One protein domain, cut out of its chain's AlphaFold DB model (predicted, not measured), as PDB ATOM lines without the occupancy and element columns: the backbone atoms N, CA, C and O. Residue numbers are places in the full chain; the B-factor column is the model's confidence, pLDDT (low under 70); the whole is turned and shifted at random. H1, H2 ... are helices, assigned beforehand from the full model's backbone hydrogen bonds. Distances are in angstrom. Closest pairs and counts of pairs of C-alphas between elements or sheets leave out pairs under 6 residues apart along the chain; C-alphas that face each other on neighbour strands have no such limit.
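Overview. This is residues 15 to 64 and 78 to 133 of the 134 residues of an uncharacterized protein of Halorubrum xinjiangense (UniProt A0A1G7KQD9). Four helices make an elongated up-and-down bundle of two helical hairpins, H1 with H2 and H3 with H4, packed together. Seen along the bundle, the helices ring round in chain order, with H4 back at H1; H2 and H4 also meet across the ring, while H1 and H3 stay only just apart. The turns of both hairpins are at the same end, where the unnamed residues 96 to 107 join H3 to H4. The 106 printed residues, with four named helices and no named strand, are all helix in class and compact, with a radius of gyration of the C-alphas of 13.6 A and spans of 42 by 24 by 21 A.

Along the chain. H1, residues 15 to 33, begins at C-alpha 15 (53.171, 35.956, 13.042) and is 26.5 A long. H2, residues 38 to 60, is 32.6 A long. H3, residues 80 to 95, is 21.9 A long. H4, residues 108 to 131, is 34.7 A long and ends at C-alpha 131 (46.240, 48.822, 16.318).

Arrangement. In the bundle, each helix runs against the one before it. H1 and H2 form a hairpin and touch, closest at C-alphas 19 and 55, 5.8 A, at a shallow tilt of 20 degrees. H2 touches H3 at a steep tilt of 40 degrees, closest at C-alphas 49 and 90, 4.0 A. In the hairpin of H3 and H4, residues 114 to 122 of H4 touch H3 at a shallow tilt of 12 degrees, with C-alphas 86 and 122 closest at 6.9 A. H4 touches H1, opposite ways at a steep tilt of 38 degrees, closest at C-alphas 20 and 119, 3.9 A. Every O i to N i+4 pair in H1, H2, H3 and H4 is within hydrogen-bond range.

Size, cuts and confidence. The C-alphas of Arg 64 and Phe 104 are farthest apart, 44.1 A. Residues 65 to 77 are not printed, and C-alphas 64 and 78 are 13.5 A apart across the cut. The link from H1 to H2 is tight; that from H3 to H4 is long. Residues 63 to 64, 78 and 103 to 105 have pLDDT under 70.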
ATOM      1  N   LEU A  15      54.510  36.510  12.818       91.38
ATOM      2  CA  LEU A  15      53.171  35.956  13.042       91.38
ATOM      3  C   LEU A  15      52.297  36.012  11.781       91.38
ATOM      4  O   LEU A  15      51.595  35.050  11.471       91.38
ATOM      5  N   VAL A  16      52.355  37.116  11.032       93.38
ATOM      6  CA  VAL A  16      51.625  37.264   9.762       93.38
ATOM      7  C   VAL A  16      52.085  36.229   8.736       93.38
ATOM      8  O   VAL A  16      51.258  35.560   8.114       93.38
ATOM      9  N   VAL A  17      53.398  36.063   8.573       93.62
ATOM     10  CA  VAL A  17      53.968  35.071   7.652       93.62
ATOM     11  C   VAL A  17      53.643  33.648   8.112       93.62
ATOM     12  O   VAL A  17      53.275  32.804   7.292       93.62
ATOM     13  N   ALA A  18      53.711  33.385   9.419       93.56
ATOM     14  CA  ALA A  18      53.374  32.090   9.998       93.56
ATOM     15  C   ALA A  18      51.918  31.695   9.721       93.56
ATOM     16  O   ALA A  18      51.655  30.522   9.471       93.56
ATOM     17  N   LEU A  19      50.983  32.650   9.689       94.06
ATOM     18  CA  LEU A  19      49.588  32.367   9.344       94.06
ATOM     19  C   LEU A  19      49.433  31.884   7.894       94.06
ATOM     20  O   LEU A  19      48.753  30.887   7.650       94.06
ATOM     21  N   GLY A  20      50.110  32.529   6.939       90.38
ATOM     22  CA  GLY A  20      50.159  32.056   5.549       90.38
ATOM     23  C   GLY A  20      50.769  30.656   5.427       90.38
ATOM     24  O   GLY A  20      50.228  29.790   4.737       90.38
ATOM     25  N   ALA A  21      51.856  30.396   6.156       93.00
ATOM     26  CA  ALA A  21      52.484  29.079   6.189       93.00
ATOM     27  C   ALA A  21      51.569  28.005   6.808       93.00
ATOM     28  O   ALA A  21      51.490  26.896   6.276       93.00
ATOM     29  N   ALA A  22      50.854  28.335   7.887       93.50
ATOM     30  CA  ALA A  22      49.917  27.442   8.562       93.50
ATOM     31  C   ALA A  22      48.716  27.095   7.674       93.50
ATOM     32  O   ALA A  22      48.333  25.931   7.604       93.50
ATOM     33  N   ALA A  23      48.169  28.071   6.944       91.38
ATOM     34  CA  ALA A  23      47.101  27.858   5.968       91.38
ATOM     35  C   ALA A  23      47.502  26.834   4.896       91.38
ATOM     36  O   ALA A  23      46.797  25.854   4.648       91.38
ATOM     37  N   ARG A  24      48.684  27.040   4.304       93.12
ATOM     38  CA  ARG A  24      49.266  26.130   3.314       93.12
ATOM     39  C   ARG A  24      49.496  24.736   3.894       93.12
ATOM     40  O   ARG A  24      49.188  23.739   3.249       93.12
ATOM     41  N   PHE A  25      50.051  24.666   5.103       93.38
ATOM     42  CA  PHE A  25      50.318  23.402   5.780       93.38
ATOM     43  C   PHE A  25      49.028  22.634   6.071       93.38
ATOM     44  O   PHE A  25      48.970  21.445   5.782       93.38
ATOM     45  N   ALA A  26      47.991  23.306   6.573       93.06
ATOM     46  CA  ALA A  26      46.702  22.690   6.866       93.06
ATOM     47  C   ALA A  26      46.073  22.069   5.614       93.06
ATOM     48  O   ALA A  26      45.661  20.914   5.653       93.06
ATOM     49  N   HIS A  27      46.088  22.792   4.492       91.62
ATOM     50  CA  HIS A  27      45.641  22.265   3.205       91.62
ATOM     51  C   HIS A  27      46.460  21.040   2.770       91.62
ATOM     52  O   HIS A  27      45.903  19.975   2.514       91.62
ATOM     53  N   ALA A  28      47.791  21.154   2.731       91.38
ATOM     54  CA  ALA A  28      48.655  20.058   2.293       91.38
ATOM     55  C   ALA A  28      48.534  18.818   3.194       91.38
ATOM     56  O   ALA A  28      48.581  17.690   2.710       91.38
ATOM     57  N   PHE A  29      48.384  19.022   4.502       92.25
ATOM     58  CA  PHE A  29      48.160  17.955   5.468       92.25
ATOM     59  C   PHE A  29      46.811  17.268   5.239       92.25
ATOM     60  O   PHE A  29      46.749  16.042   5.232       92.25
ATOM     61  N   TRP A  30      45.755  18.043   4.980       93.19
ATOM     62  CA  TRP A  30      44.416  17.518   4.729       93.19
ATOM     63  C   TRP A  30      44.388  16.539   3.552       93.19
ATOM     64  O   TRP A  30      43.977  15.391   3.707       93.19
ATOM     65  N   TYR A  31      44.924  16.949   2.402       89.38
ATOM     66  CA  TYR A  31      44.934  16.119   1.190       89.38
ATOM     67  C   TYR A  31      45.989  15.003   1.195       89.38
ATOM     68  O   TYR A  31      46.011  14.174   0.290       89.38
ATOM     69  N   ARG A  32      46.855  14.939   2.215       90.88
ATOM     70  CA  ARG A  32      47.666  13.738   2.478       90.88
ATOM     71  C   ARG A  32      46.882  12.648   3.201       90.88
ATOM     72  O   ARG A  32      47.257  11.486   3.099       90.88
ATOM     73  N   LEU A  33      45.848  13.020   3.954       90.00
ATOM     74  CA  LEU A  33      45.068  12.096   4.777       90.00
ATOM     75  C   LEU A  33      43.760  11.674   4.117       90.00
ATOM     76  O   LEU A  33      43.304  10.553   4.330       90.00
ATOM     77  N   PHE A  34      43.156  12.562   3.331       89.38
ATOM     78  CA  PHE A  34      41.823  12.362   2.780       89.38
ATOM     79  C   PHE A  34      41.826  12.496   1.261       89.38
ATOM     80  O   PHE A  34      42.411  13.424   0.702       89.38
ATOM     81  N   ALA A  35      41.128  11.576   0.596       87.25
ATOM     82  CA  ALA A  35      40.810  11.714  -0.816       87.25
ATOM     83  C   ALA A  35      39.797  12.850  -1.021       87.25
ATOM     84  O   ALA A  35      38.919  13.072  -0.179       87.25
ATOM     85  N   SER A  36      39.901  13.544  -2.157       85.94
ATOM     86  CA  SER A  36      38.952  14.607  -2.487       85.94
ATOM     87  C   SER A  36      37.546  14.034  -2.654       85.94
ATOM     88  O   SER A  36      37.317  13.029  -3.329       85.94
ATOM     89  N   SER A  37      36.607  14.682  -1.981       90.19
ATOM     90  CA  SER A  37      35.173  14.423  -2.034       90.19
ATOM     91  C   SER A  37      34.459  15.675  -1.541       90.19
ATOM     92  O   SER A  37      35.045  16.462  -0.805       90.19
ATOM     93  N   VAL A  38      33.180  15.852  -1.869       91.25
ATOM     94  CA  VAL A  38      32.412  17.020  -1.395       91.25
ATOM     95  C   VAL A  38      32.461  17.146   0.133       91.25
ATOM     96  O   VAL A  38      32.724  18.225   0.659       91.25
ATOM     97  N   ALA A  39      32.258  16.040   0.857       92.88
ATOM     98  CA  ALA A  39      32.298  16.038   2.318       92.88
ATOM     99  C   ALA A  39      33.714  16.290   2.864       92.88
ATOM    100  O   ALA A  39      33.884  17.086   3.789       92.88
ATOM    101  N   GLY A  40      34.731  15.647   2.277       92.00
ATOM    102  CA  GLY A  40      36.130  15.829   2.667       92.00
ATOM    103  C   GLY A  40      36.622  17.255   2.431       92.00
ATOM    104  O   GLY A  40      37.257  17.841   3.304       92.00
ATOM    105  N   ASP A  41      36.272  17.851   1.298       93.00
ATOM    106  CA  ASP A  41      36.694  19.197   0.906       93.00
ATOM    107  C   ASP A  41      35.933  20.274   1.694       93.00
ATOM    108  O   ASP A  41      36.499  21.319   2.040       93.00
ATOM    109  N   LEU A  42      34.678  20.005   2.074       94.94
ATOM    110  CA  LEU A  42      33.929  20.840   3.012       94.94
ATOM    111  C   LEU A  42      34.590  20.838   4.396       94.94
ATOM    112  O   LEU A  42      34.844  21.902   4.961       94.94
ATOM    113  N   ALA A  43      34.917  19.657   4.924       94.75
ATOM    114  CA  ALA A  43      35.606  19.527   6.205       94.75
ATOM    115  C   ALA A  43      37.014  20.156   6.169       94.75
ATOM    116  O   ALA A  43      37.401  20.843   7.117       94.75
ATOM    117  N   GLY A  44      37.732  20.039   5.049       94.00
ATOM    118  CA  GLY A  44      39.002  20.733   4.825       94.00
ATOM    119  C   GLY A  44      38.846  22.253   4.841       94.00
ATOM    120  O   GLY A  44      39.643  22.958   5.459       94.00
ATOM    121  N   SER A  45      37.764  22.767   4.252       96.12
ATOM    122  CA  SER A  45      37.435  24.199   4.291       96.12
ATOM    123  C   SER A  45      37.146  24.674   5.714       96.12
ATOM    124  O   SER A  45      37.620  25.738   6.117       96.12
ATOM    125  N   VAL A  46      36.443  23.869   6.518       96.81
ATOM    126  CA  VAL A  46      36.248  24.151   7.950       96.81
ATOM    127  C   VAL A  46      37.590  24.183   8.682       96.81
ATOM    128  O   VAL A  46      37.850  25.132   9.421       96.81
ATOM    129  N   ALA A  47      38.470  23.208   8.444       95.81
ATOM    130  CA  ALA A  47      39.786  23.152   9.077       95.81
ATOM    131  C   ALA A  47      40.641  24.391   8.752       95.81
ATOM    132  O   ALA A  47      41.189  25.018   9.660       95.81
ATOM    133  N   VAL A  48      40.706  24.801   7.482       96.31
ATOM    134  CA  VAL A  48      41.429  26.022   7.079       96.31
ATOM    135  C   VAL A  48      40.774  27.278   7.660       96.31
ATOM    136  O   VAL A  48      41.479  28.170   8.137       96.31
ATOM    137  N   GLY A  49      39.441  27.336   7.713       96.62
ATOM    138  CA  GLY A  49      38.717  28.392   8.421       96.62
ATOM    139  C   GLY A  49      39.142  28.506   9.888       96.62
ATOM    140  O   GLY A  49      39.491  29.590  10.355       96.62
ATOM    141  N   LEU A  50      39.203  27.391  10.617       96.56
ATOM    142  CA  LEU A  50      39.652  27.378  12.013       96.56
ATOM    143  C   LEU A  50      41.100  27.860  12.169       96.56
ATOM    144  O   LEU A  50      41.383  28.619  13.099       96.56
ATOM    145  N   VAL A  51      41.997  27.503  11.245       97.31
ATOM    146  CA  VAL A  51      43.382  28.014  11.224       97.31
ATOM    147  C   VAL A  51      43.405  29.536  11.099       97.31
ATOM    148  O   VAL A  51      44.132  30.201  11.837       97.31
ATOM    149  N   PHE A  52      42.575  30.109  10.226       96.38
ATOM    150  CA  PHE A  52      42.468  31.562  10.071       96.38
ATOM    151  C   PHE A  52      41.888  32.230  11.319       96.38
ATOM    152  O   PHE A  52      42.398  33.261  11.756       96.38
ATOM    153  N   GLY A  53      40.854  31.638  11.920       94.31
ATOM    154  CA  GLY A  53      40.263  32.114  13.171       94.31
ATOM    155  C   GLY A  53      41.260  32.138  14.326       94.31
ATOM    156  O   GLY A  53      41.444  33.172  14.973       94.31
ATOM    157  N   ALA A  54      41.945  31.019  14.560       93.19
ATOM    158  CA  ALA A  54      42.967  30.903  15.596       93.19
ATOM    159  C   ALA A  54      44.141  31.858  15.330       93.19
ATOM    160  O   ALA A  54      44.563  32.592  16.226       93.19
ATOM    161  N   GLY A  55      44.612  31.916  14.082       93.00
ATOM    162  CA  GLY A  55      45.656  32.839  13.646       93.00
ATOM    163  C   GLY A  55      45.293  34.301  13.878       93.00
ATOM    164  O   GLY A  55      46.100  35.050  14.425       93.00
ATOM    165  N   HIS A  56      44.063  34.702  13.546       92.56
ATOM    166  CA  HIS A  56      43.556  36.044  13.828       92.56
ATOM    167  C   HIS A  56      43.647  36.374  15.316       92.56
ATOM    168  O   HIS A  56      44.184  37.418  15.681       92.56
ATOM    169  N   VAL A  57      43.157  35.481  16.181       89.62
ATOM    170  CA  VAL A  57      43.167  35.692  17.634       89.62
ATOM    171  C   VAL A  57      44.597  35.819  18.158       89.62
ATOM    172  O   VAL A  57      44.862  36.714  18.962       89.62
ATOM    173  N   LEU A  58      45.525  34.987  17.679       88.56
ATOM    174  CA  LEU A  58      46.941  35.053  18.054       88.56
ATOM    175  C   LEU A  58      47.587  36.373  17.618       88.56
ATOM    176  O   LEU A  58      48.169  37.073  18.445       88.56
ATOM    177  N   VAL A  59      47.437  36.755  16.347       88.88
ATOM    178  CA  VAL A  59      48.009  37.996  15.798       88.88
ATOM    179  C   VAL A  59      47.411  39.223  16.492       88.88
ATOM    180  O   VAL A  59      48.139  40.128  16.915       88.88
ATOM    181  N   ALA A  60      46.089  39.242  16.673       86.62
ATOM    182  CA  ALA A  60      45.378  40.334  17.328       86.62
ATOM    183  C   ALA A  60      45.667  40.426  18.839       86.62
ATOM    184  O   ALA A  60      45.512  41.502  19.409       86.62
ATOM    185  N   SER A  61      46.135  39.345  19.477       79.75
ATOM    186  CA  SER A  61      46.503  39.307  20.906       79.75
ATOM    187  C   SER A  61      48.019  39.379  21.164       79.75
ATOM    188  O   SER A  61      48.446  39.286  22.314       79.75
ATOM    189  N   GLY A  62      48.847  39.547  20.122       71.94
ATOM    190  CA  GLY A  62      50.318  39.469  20.192       71.94
ATOM    191  C   GLY A  62      51.012  40.481  21.121       71.94
ATOM    192  O   GLY A  62      52.191  40.328  21.432       71.94
ATOM    193  N   ASP A  63      50.284  41.474  21.631       67.00
ATOM    194  CA  ASP A  63      50.800  42.500  22.545       67.00
ATOM    195  C   ASP A  63      51.307  41.937  23.873       67.00
ATOM    196  O   ASP A  63      52.155  42.555  24.516       67.00
ATOM    197  N   ARG A  64      50.841  40.748  24.265       63.75
ATOM    198  CA  ARG A  64      51.179  40.103  25.541       63.75
ATOM    199  C   ARG A  64      52.665  39.846  25.740       63.75
ATOM    200  O   ARG A  64      53.141  39.964  26.860       63.75
ATOM    201  N   TRP A  78      39.306  39.098  22.391       66.06
ATOM    202  CA  TRP A  78      38.315  38.132  21.928       66.06
ATOM    203  C   TRP A  78      37.154  38.912  21.314       66.06
ATOM    204  O   TRP A  78      36.213  39.337  21.982       66.06
ATOM    205  N   ARG A  79      37.265  39.177  20.011       77.69
ATOM    206  CA  ARG A  79      36.223  39.827  19.214       77.69
ATOM    207  C   ARG A  79      35.534  38.755  18.381       77.69
ATOM    208  O   ARG A  79      35.967  38.521  17.253       77.69
ATOM    209  N   PRO A  80      34.455  38.132  18.887       83.62
ATOM    210  CA  PRO A  80      33.855  36.957  18.258       83.62
ATOM    211  C   PRO A  80      33.435  37.229  16.813       83.62
ATOM    212  O   PRO A  80      33.649  36.392  15.949       83.62
ATOM    213  N   ARG A  81      32.949  38.441  16.509       90.12
ATOM    214  CA  ARG A  81      32.611  38.845  15.133       90.12
ATOM    215  C   ARG A  81      33.822  38.885  14.195       90.12
ATOM    216  O   ARG A  81      33.707  38.495  13.041       90.12
ATOM    217  N   ARG A  82      34.985  39.352  14.668       90.62
ATOM    218  CA  ARG A  82      36.212  39.425  13.853       90.62
ATOM    219  C   ARG A  82      36.863  38.049  13.712       90.62
ATOM    220  O   ARG A  82      37.274  37.692  12.615       90.62
ATOM    221  N   ALA A  83      36.850  37.248  14.774       91.94
ATOM    222  CA  ALA A  83      37.249  35.847  14.702       91.94
ATOM    223  C   ALA A  83      36.363  35.067  13.715       91.94
ATOM    224  O   ALA A  83      36.886  34.384  12.842       91.94
ATOM    225  N   ALA A  84      35.039  35.242  13.774       93.88
ATOM    226  CA  ALA A  84      34.108  34.636  12.824       93.88
ATOM    227  C   ALA A  84      34.372  35.088  11.380       93.88
ATOM    228  O   ALA A  84      34.358  34.259  10.477       93.88
ATOM    229  N   ALA A  85      34.680  36.370  11.153       95.88
ATOM    230  CA  ALA A  85      35.056  36.862   9.827       95.88
ATOM    231  C   ALA A  85      36.361  36.225   9.313       95.88
ATOM    232  O   ALA A  85      36.440  35.860   8.142       95.88
ATOM    233  N   ALA A  86      37.362  36.032  10.179       95.88
ATOM    234  CA  ALA A  86      38.585  35.314   9.823       95.88
ATOM    235  C   ALA A  86      38.290  33.852   9.452       95.88
ATOM    236  O   ALA A  86      38.768  33.378   8.422       95.88
ATOM    237  N   VAL A  87      37.454  33.170  10.245       97.19
ATOM    238  CA  VAL A  87      37.019  31.792   9.971       97.19
ATOM    239  C   VAL A  87      36.300  31.698   8.633       97.19
ATOM    240  O   VAL A  87      36.673  30.880   7.797       97.19
ATOM    241  N   ALA A  88      35.315  32.567   8.405       97.44
ATOM    242  CA  ALA A  88      34.576  32.624   7.152       97.44
ATOM    243  C   ALA A  88      35.509  32.892   5.964       97.44
ATOM    244  O   ALA A  88      35.381  32.250   4.930       97.44
ATOM    245  N   THR A  89      36.493  33.781   6.127       97.38
ATOM    246  CA  THR A  89      37.487  34.067   5.084       97.38
ATOM    247  C   THR A  89      38.311  32.825   4.751       97.38
ATOM    248  O   THR A  89      38.399  32.463   3.583       97.38
ATOM    249  N   GLY A  90      38.878  32.140   5.750       95.94
ATOM    250  CA  GLY A  90      39.660  30.921   5.514       95.94
ATOM    251  C   GLY A  90      38.829  29.804   4.882       95.94
ATOM    252  O   GLY A  90      39.286  29.152   3.944       95.94
ATOM    253  N   PHE A  91      37.583  29.645   5.338       97.31
ATOM    254  CA  PHE A  91      36.630  28.699   4.764       97.31
ATOM    255  C   PHE A  91      36.358  28.997   3.289       97.31
ATOM    256  O   PHE A  91      36.529  28.118   2.451       97.31
ATOM    257  N   LEU A  92      35.973  30.234   2.960       96.44
ATOM    258  CA  LEU A  92      35.619  30.629   1.597       96.44
ATOM    259  C   LEU A  92      36.822  30.567   0.656       96.44
ATOM    260  O   LEU A  92      36.686  30.091  -0.467       96.44
ATOM    261  N   VAL A  93      38.000  30.997   1.118       94.94
ATOM    262  CA  VAL A  93      39.242  30.907   0.338       94.94
ATOM    263  C   VAL A  93      39.555  29.456   0.003       94.94
ATOM    264  O   VAL A  93      39.873  29.164  -1.145       94.94
ATOM    265  N   HIS A  94      39.460  28.546   0.975       94.56
ATOM    266  CA  HIS A  94      39.718  27.136   0.714       94.56
ATOM    267  C   HIS A  94      38.638  26.513  -0.173       94.56
ATOM    268  O   HIS A  94      38.970  25.817  -1.127       94.56
ATOM    269  N   ALA A  95      37.361  26.795   0.087       93.19
ATOM    270  CA  ALA A  95      36.254  26.293  -0.721       93.19
ATOM    271  C   ALA A  95      36.382  26.725  -2.191       93.19
ATOM    272  O   ALA A  95      36.118  25.930  -3.085       93.19
ATOM    273  N   ALA A  96      36.863  27.945  -2.450       90.94
ATOM    274  CA  ALA A  96      37.093  28.462  -3.798       90.94
ATOM    275  C   ALA A  96      38.267  27.805  -4.546       90.94
ATOM    276  O   ALA A  96      38.436  28.065  -5.733       90.94
ATOM    277  N   VAL A  97      39.104  27.011  -3.870       90.50
ATOM    278  CA  VAL A  97      40.250  26.316  -4.483       90.50
ATOM    279  C   VAL A  97      40.223  24.805  -4.257       90.50
ATOM    280  O   VAL A  97      41.145  24.104  -4.679       90.50
ATOM    281  N   ALA A  98      39.201  24.287  -3.571       88.44
ATOM    282  CA  ALA A  98      39.093  22.868  -3.282       88.44
ATOM    283  C   ALA A  98      38.673  22.096  -4.548       88.44
ATOM    284  O   ALA A  98      37.782  22.560  -5.276       88.44
ATOM    285  N   PRO A  99      39.259  20.919  -4.824       84.50
ATOM    286  CA  PRO A  99      39.023  20.207  -6.078       84.50
ATOM    287  C   PRO A  99      37.547  19.865  -6.328       84.50
ATOM    288  O   PRO A  99      37.084  20.003  -7.458       84.50
ATOM    289  N   ALA A 100      36.779  19.503  -5.294       85.19
ATOM    290  CA  ALA A 100      35.360  19.164  -5.441       85.19
ATOM    291  C   ALA A 100      34.459  20.361  -5.802       85.19
ATOM    292  O   ALA A 100      33.351  20.152  -6.295       85.19
ATOM    293  N   PHE A 101      34.901  21.601  -5.565       83.12
ATOM    294  CA  PHE A 101      34.123  22.819  -5.846       83.12
ATOM    295  C   PHE A 101      34.653  23.608  -7.048       83.12
ATOM    296  O   PHE A 101      33.917  24.400  -7.636       83.12
ATOM    297  N   THR A 102      35.908  23.376  -7.441       78.88
ATOM    298  CA  THR A 102      36.573  24.073  -8.552       78.88
ATOM    299  C   THR A 102      37.102  23.081  -9.595       78.88
ATOM    300  O   THR A 102      38.285  22.740  -9.583       78.88
ATOM    301  N   PRO A 103      36.255  22.634 -10.544       65.12
ATOM    302  CA  PRO A 103      36.609  21.586 -11.507       65.12
ATOM    303  C   PRO A 103      37.669  22.019 -12.532       65.12
ATOM    304  O   PRO A 103      38.317  21.170 -13.133       65.12
ATOM    305  N   PHE A 104      37.884  23.329 -12.712       66.56
ATOM    306  CA  PHE A 104      38.937  23.862 -13.585       66.56
ATOM    307  C   PHE A 104      40.339  23.834 -12.957       66.56
ATOM    308  O   PHE A 104      41.287  24.163 -13.655       66.56
ATOM    309  N   GLY A 105      40.456  23.438 -11.678       63.44
ATOM    310  CA  GLY A 105      41.696  23.075 -10.983       63.44
ATOM    311  C   GLY A 105      42.836  24.095 -11.060       63.44
ATOM    312  O   GLY A 105      43.529  24.210 -12.065       63.44
ATOM    313  N   LEU A 106      43.138  24.779  -9.956       73.44
ATOM    314  CA  LEU A 106      44.422  25.477  -9.860       73.44
ATOM    315  C   LEU A 106      45.561  24.455  -9.766       73.44
ATOM    316  O   LEU A 106      45.464  23.474  -9.027       73.44
ATOM    317  N   GLU A 107      46.684  24.724 -10.438       83.31
ATOM    318  CA  GLU A 107      47.908  23.961 -10.188       83.31
ATOM    319  C   GLU A 107      48.286  24.036  -8.695       83.31
ATOM    320  O   GLU A 107      48.077  25.079  -8.059       83.31
ATOM    321  N   PRO A 108      48.929  23.002  -8.117       80.00
ATOM    322  CA  PRO A 108      49.291  22.987  -6.696       80.00
ATOM    323  C   PRO A 108      50.083  24.221  -6.236       80.00
ATOM    324  O   PRO A 108      49.942  24.690  -5.105       80.00
ATOM    325  N   ARG A 109      50.919  24.788  -7.117       85.38
ATOM    326  CA  ARG A 109      51.645  26.043  -6.851       85.38
ATOM    327  C   ARG A 109      50.701  27.242  -6.727       85.38
ATOM    328  O   ARG A 109      50.909  28.078  -5.846       85.38
ATOM    329  N   GLY A 110      49.661  27.300  -7.557       86.25
ATOM    330  CA  GLY A 110      48.605  28.308  -7.497       86.25
ATOM    331  C   GLY A 110      47.829  28.239  -6.185       86.25
ATOM    332  O   GLY A 110      47.744  29.245  -5.482       86.25
ATOM    333  N   VAL A 111      47.373  27.046  -5.785       87.81
ATOM    334  CA  VAL A 111      46.653  26.837  -4.511       87.81
ATOM    335  C   VAL A 111      47.497  27.279  -3.313       87.81
ATOM    336  O   VAL A 111      47.050  28.065  -2.475       87.81
ATOM    337  N   ASN A 112      48.756  26.837  -3.259       90.38
ATOM    338  CA  ASN A 112      49.679  27.211  -2.187       90.38
ATOM    339  C   ASN A 112      49.905  28.726  -2.110       90.38
ATOM    340  O   ASN A 112      49.997  29.279  -1.011       90.38
ATOM    341  N   SER A 113      49.991  29.394  -3.263       90.81
ATOM    342  CA  SER A 113      50.174  30.844  -3.336       90.81
ATOM    343  C   SER A 113      48.934  31.581  -2.835       90.81
ATOM    344  O   SER A 113      49.064  32.459  -1.985       90.81
ATOM    345  N   VAL A 114      47.738  31.174  -3.275       92.75
ATOM    346  CA  VAL A 114      46.459  31.750  -2.823       92.75
ATOM    347  C   VAL A 114      46.314  31.636  -1.306       92.75
ATOM    348  O   VAL A 114      46.061  32.639  -0.641       92.75
ATOM    349  N   LEU A 115      46.547  30.451  -0.736       92.31
ATOM    350  CA  LEU A 115      46.442  30.231   0.711       92.31
ATOM    351  C   LEU A 115      47.469  31.044   1.503       92.31
ATOM    352  O   LEU A 115      47.140  31.618   2.542       92.31
ATOM    353  N   THR A 116      48.703  31.129   1.001       92.94
ATOM    354  CA  THR A 116      49.763  31.918   1.642       92.94
ATOM    355  C   THR A 116      49.404  33.402   1.644       92.94
ATOM    356  O   THR A 116      49.453  34.042   2.694       92.94
ATOM    357  N   VAL A 117      48.996  33.945   0.492       95.44
ATOM    358  CA  VAL A 117      48.604  35.355   0.345       95.44
ATOM    359  C   VAL A 117      47.381  35.671   1.201       95.44
ATOM    360  O   VAL A 117      47.382  36.680   1.903       95.44
ATOM    361  N   ALA A 118      46.372  34.799   1.211       94.44
ATOM    362  CA  ALA A 118      45.186  34.970   2.041       94.44
ATOM    363  C   ALA A 118      45.531  34.983   3.538       94.44
ATOM    364  O   ALA A 118      45.071  35.865   4.265       94.44
ATOM    365  N   GLY A 119      46.385  34.063   3.998       94.44
ATOM    366  CA  GLY A 119      46.838  34.044   5.389       94.44
ATOM    367  C   GLY A 119      47.633  35.298   5.764       94.44
ATOM    368  O   GLY A 119      47.389  35.882   6.820       94.44
ATOM    369  N   VAL A 120      48.514  35.782   4.880       95.62
ATOM    370  CA  VAL A 120      49.234  37.053   5.073       95.62
ATOM    371  C   VAL A 120      48.263  38.233   5.137       95.62
ATOM    372  O   VAL A 120      48.357  39.051   6.051       95.62
ATOM    373  N   ALA A 121      47.297  38.317   4.221       96.00
ATOM    374  CA  ALA A 121      46.306  39.390   4.198       96.00
ATOM    375  C   ALA A 121      45.472  39.424   5.490       96.00
ATOM    376  O   ALA A 121      45.313  40.485   6.100       96.00
ATOM    377  N   VAL A 122      45.009  38.262   5.962       95.88
ATOM    378  CA  VAL A 122      44.280  38.144   7.234       95.88
ATOM    379  C   VAL A 122      45.176  38.482   8.420       95.88
ATOM    380  O   VAL A 122      44.728  39.162   9.345       95.88
ATOM    381  N   GLY A 123      46.450  38.094   8.394       93.69
ATOM    382  CA  GLY A 123      47.426  38.491   9.404       93.69
ATOM    383  C   GLY A 123      47.591  40.013   9.477       93.69
ATOM    384  O   GLY A 123      47.459  40.600  10.552       93.69
ATOM    385  N   LEU A 124      47.808  40.678   8.340       95.19
ATOM    386  CA  LEU A 124      47.930  42.140   8.270       95.19
ATOM    387  C   LEU A 124      46.656  42.843   8.747       95.19
ATOM    388  O   LEU A 124      46.723  43.795   9.530       95.19
ATOM    389  N   TRP A 125      45.488  42.345   8.339       95.06
ATOM    390  CA  TRP A 125      44.204  42.838   8.830       95.06
ATOM    391  C   TRP A 125      44.062  42.666  10.349       95.06
ATOM    392  O   TRP A 125      43.609  43.580  11.036       95.06
ATOM    393  N   SER A 126      44.521  41.543  10.905       91.69
ATOM    394  CA  SER A 126      44.509  41.275  12.350       91.69
ATOM    395  C   SER A 126      45.405  42.248  13.124       91.69
ATOM    396  O   SER A 126      45.018  42.737  14.188       91.69
ATOM    397  N   LEU A 127      46.569  42.606  12.566       90.06
ATOM    398  CA  LEU A 127      47.425  43.663  13.114       90.06
ATOM    399  C   LEU A 127      46.733  45.031  13.077       90.06
ATOM    400  O   LEU A 127      46.796  45.773  14.058       90.06
ATOM    401  N   ALA A 128      46.061  45.374  11.975       89.81
ATOM    402  CA  ALA A 128      45.306  46.623  11.864       89.81
ATOM    403  C   ALA A 128      44.162  46.680  12.890       89.81
ATOM    404  O   ALA A 128      43.999  47.677  13.593       89.81
ATOM    405  N   VAL A 129      43.437  45.571  13.049       87.94
ATOM    406  CA  VAL A 129      42.402  45.364  14.069       87.94
ATOM    407  C   VAL A 129      42.927  45.641  15.474       87.94
ATOM    408  O   VAL A 129      42.230  46.307  16.238       87.94
ATOM    409  N   ARG A 130      44.122  45.143  15.801       85.44
ATOM    410  CA  ARG A 130      44.780  45.349  17.098       85.44
ATOM    411  C   ARG A 130      45.221  46.795  17.301       85.44
ATOM    412  O   ARG A 130      45.032  47.358  18.374       85.44
ATOM    413  N   ARG A 131      45.796  47.418  16.268       82.75
ATOM    414  CA  ARG A 131      46.240  48.822  16.318       82.75
ATOM    415  C   ARG A 131      45.077  49.791  16.506       82.75
ATOM    416  O   ARG A 131      45.236  50.746  17.245       82.75
ATOM    417  N   ALA A 132      43.921  49.518  15.904       80.69
ATOM    418  CA  ALA A 132      42.717  50.339  16.051       80.69
ATOM    419  C   ALA A 132      42.074  50.268  17.450       80.69
ATOM    420  O   ALA A 132      41.096  50.961  17.709       80.69
ATOM    421  N   THR A 133      42.557  49.383  18.323       70.44
ATOM    422  CA  THR A 133      42.046  49.213  19.692       70.44
ATOM    423  C   THR A 133      43.011  49.700  20.768       70.44
ATOM    424  O   THR A 133      42.705  49.553  21.948       70.44
TER     425      THR A 133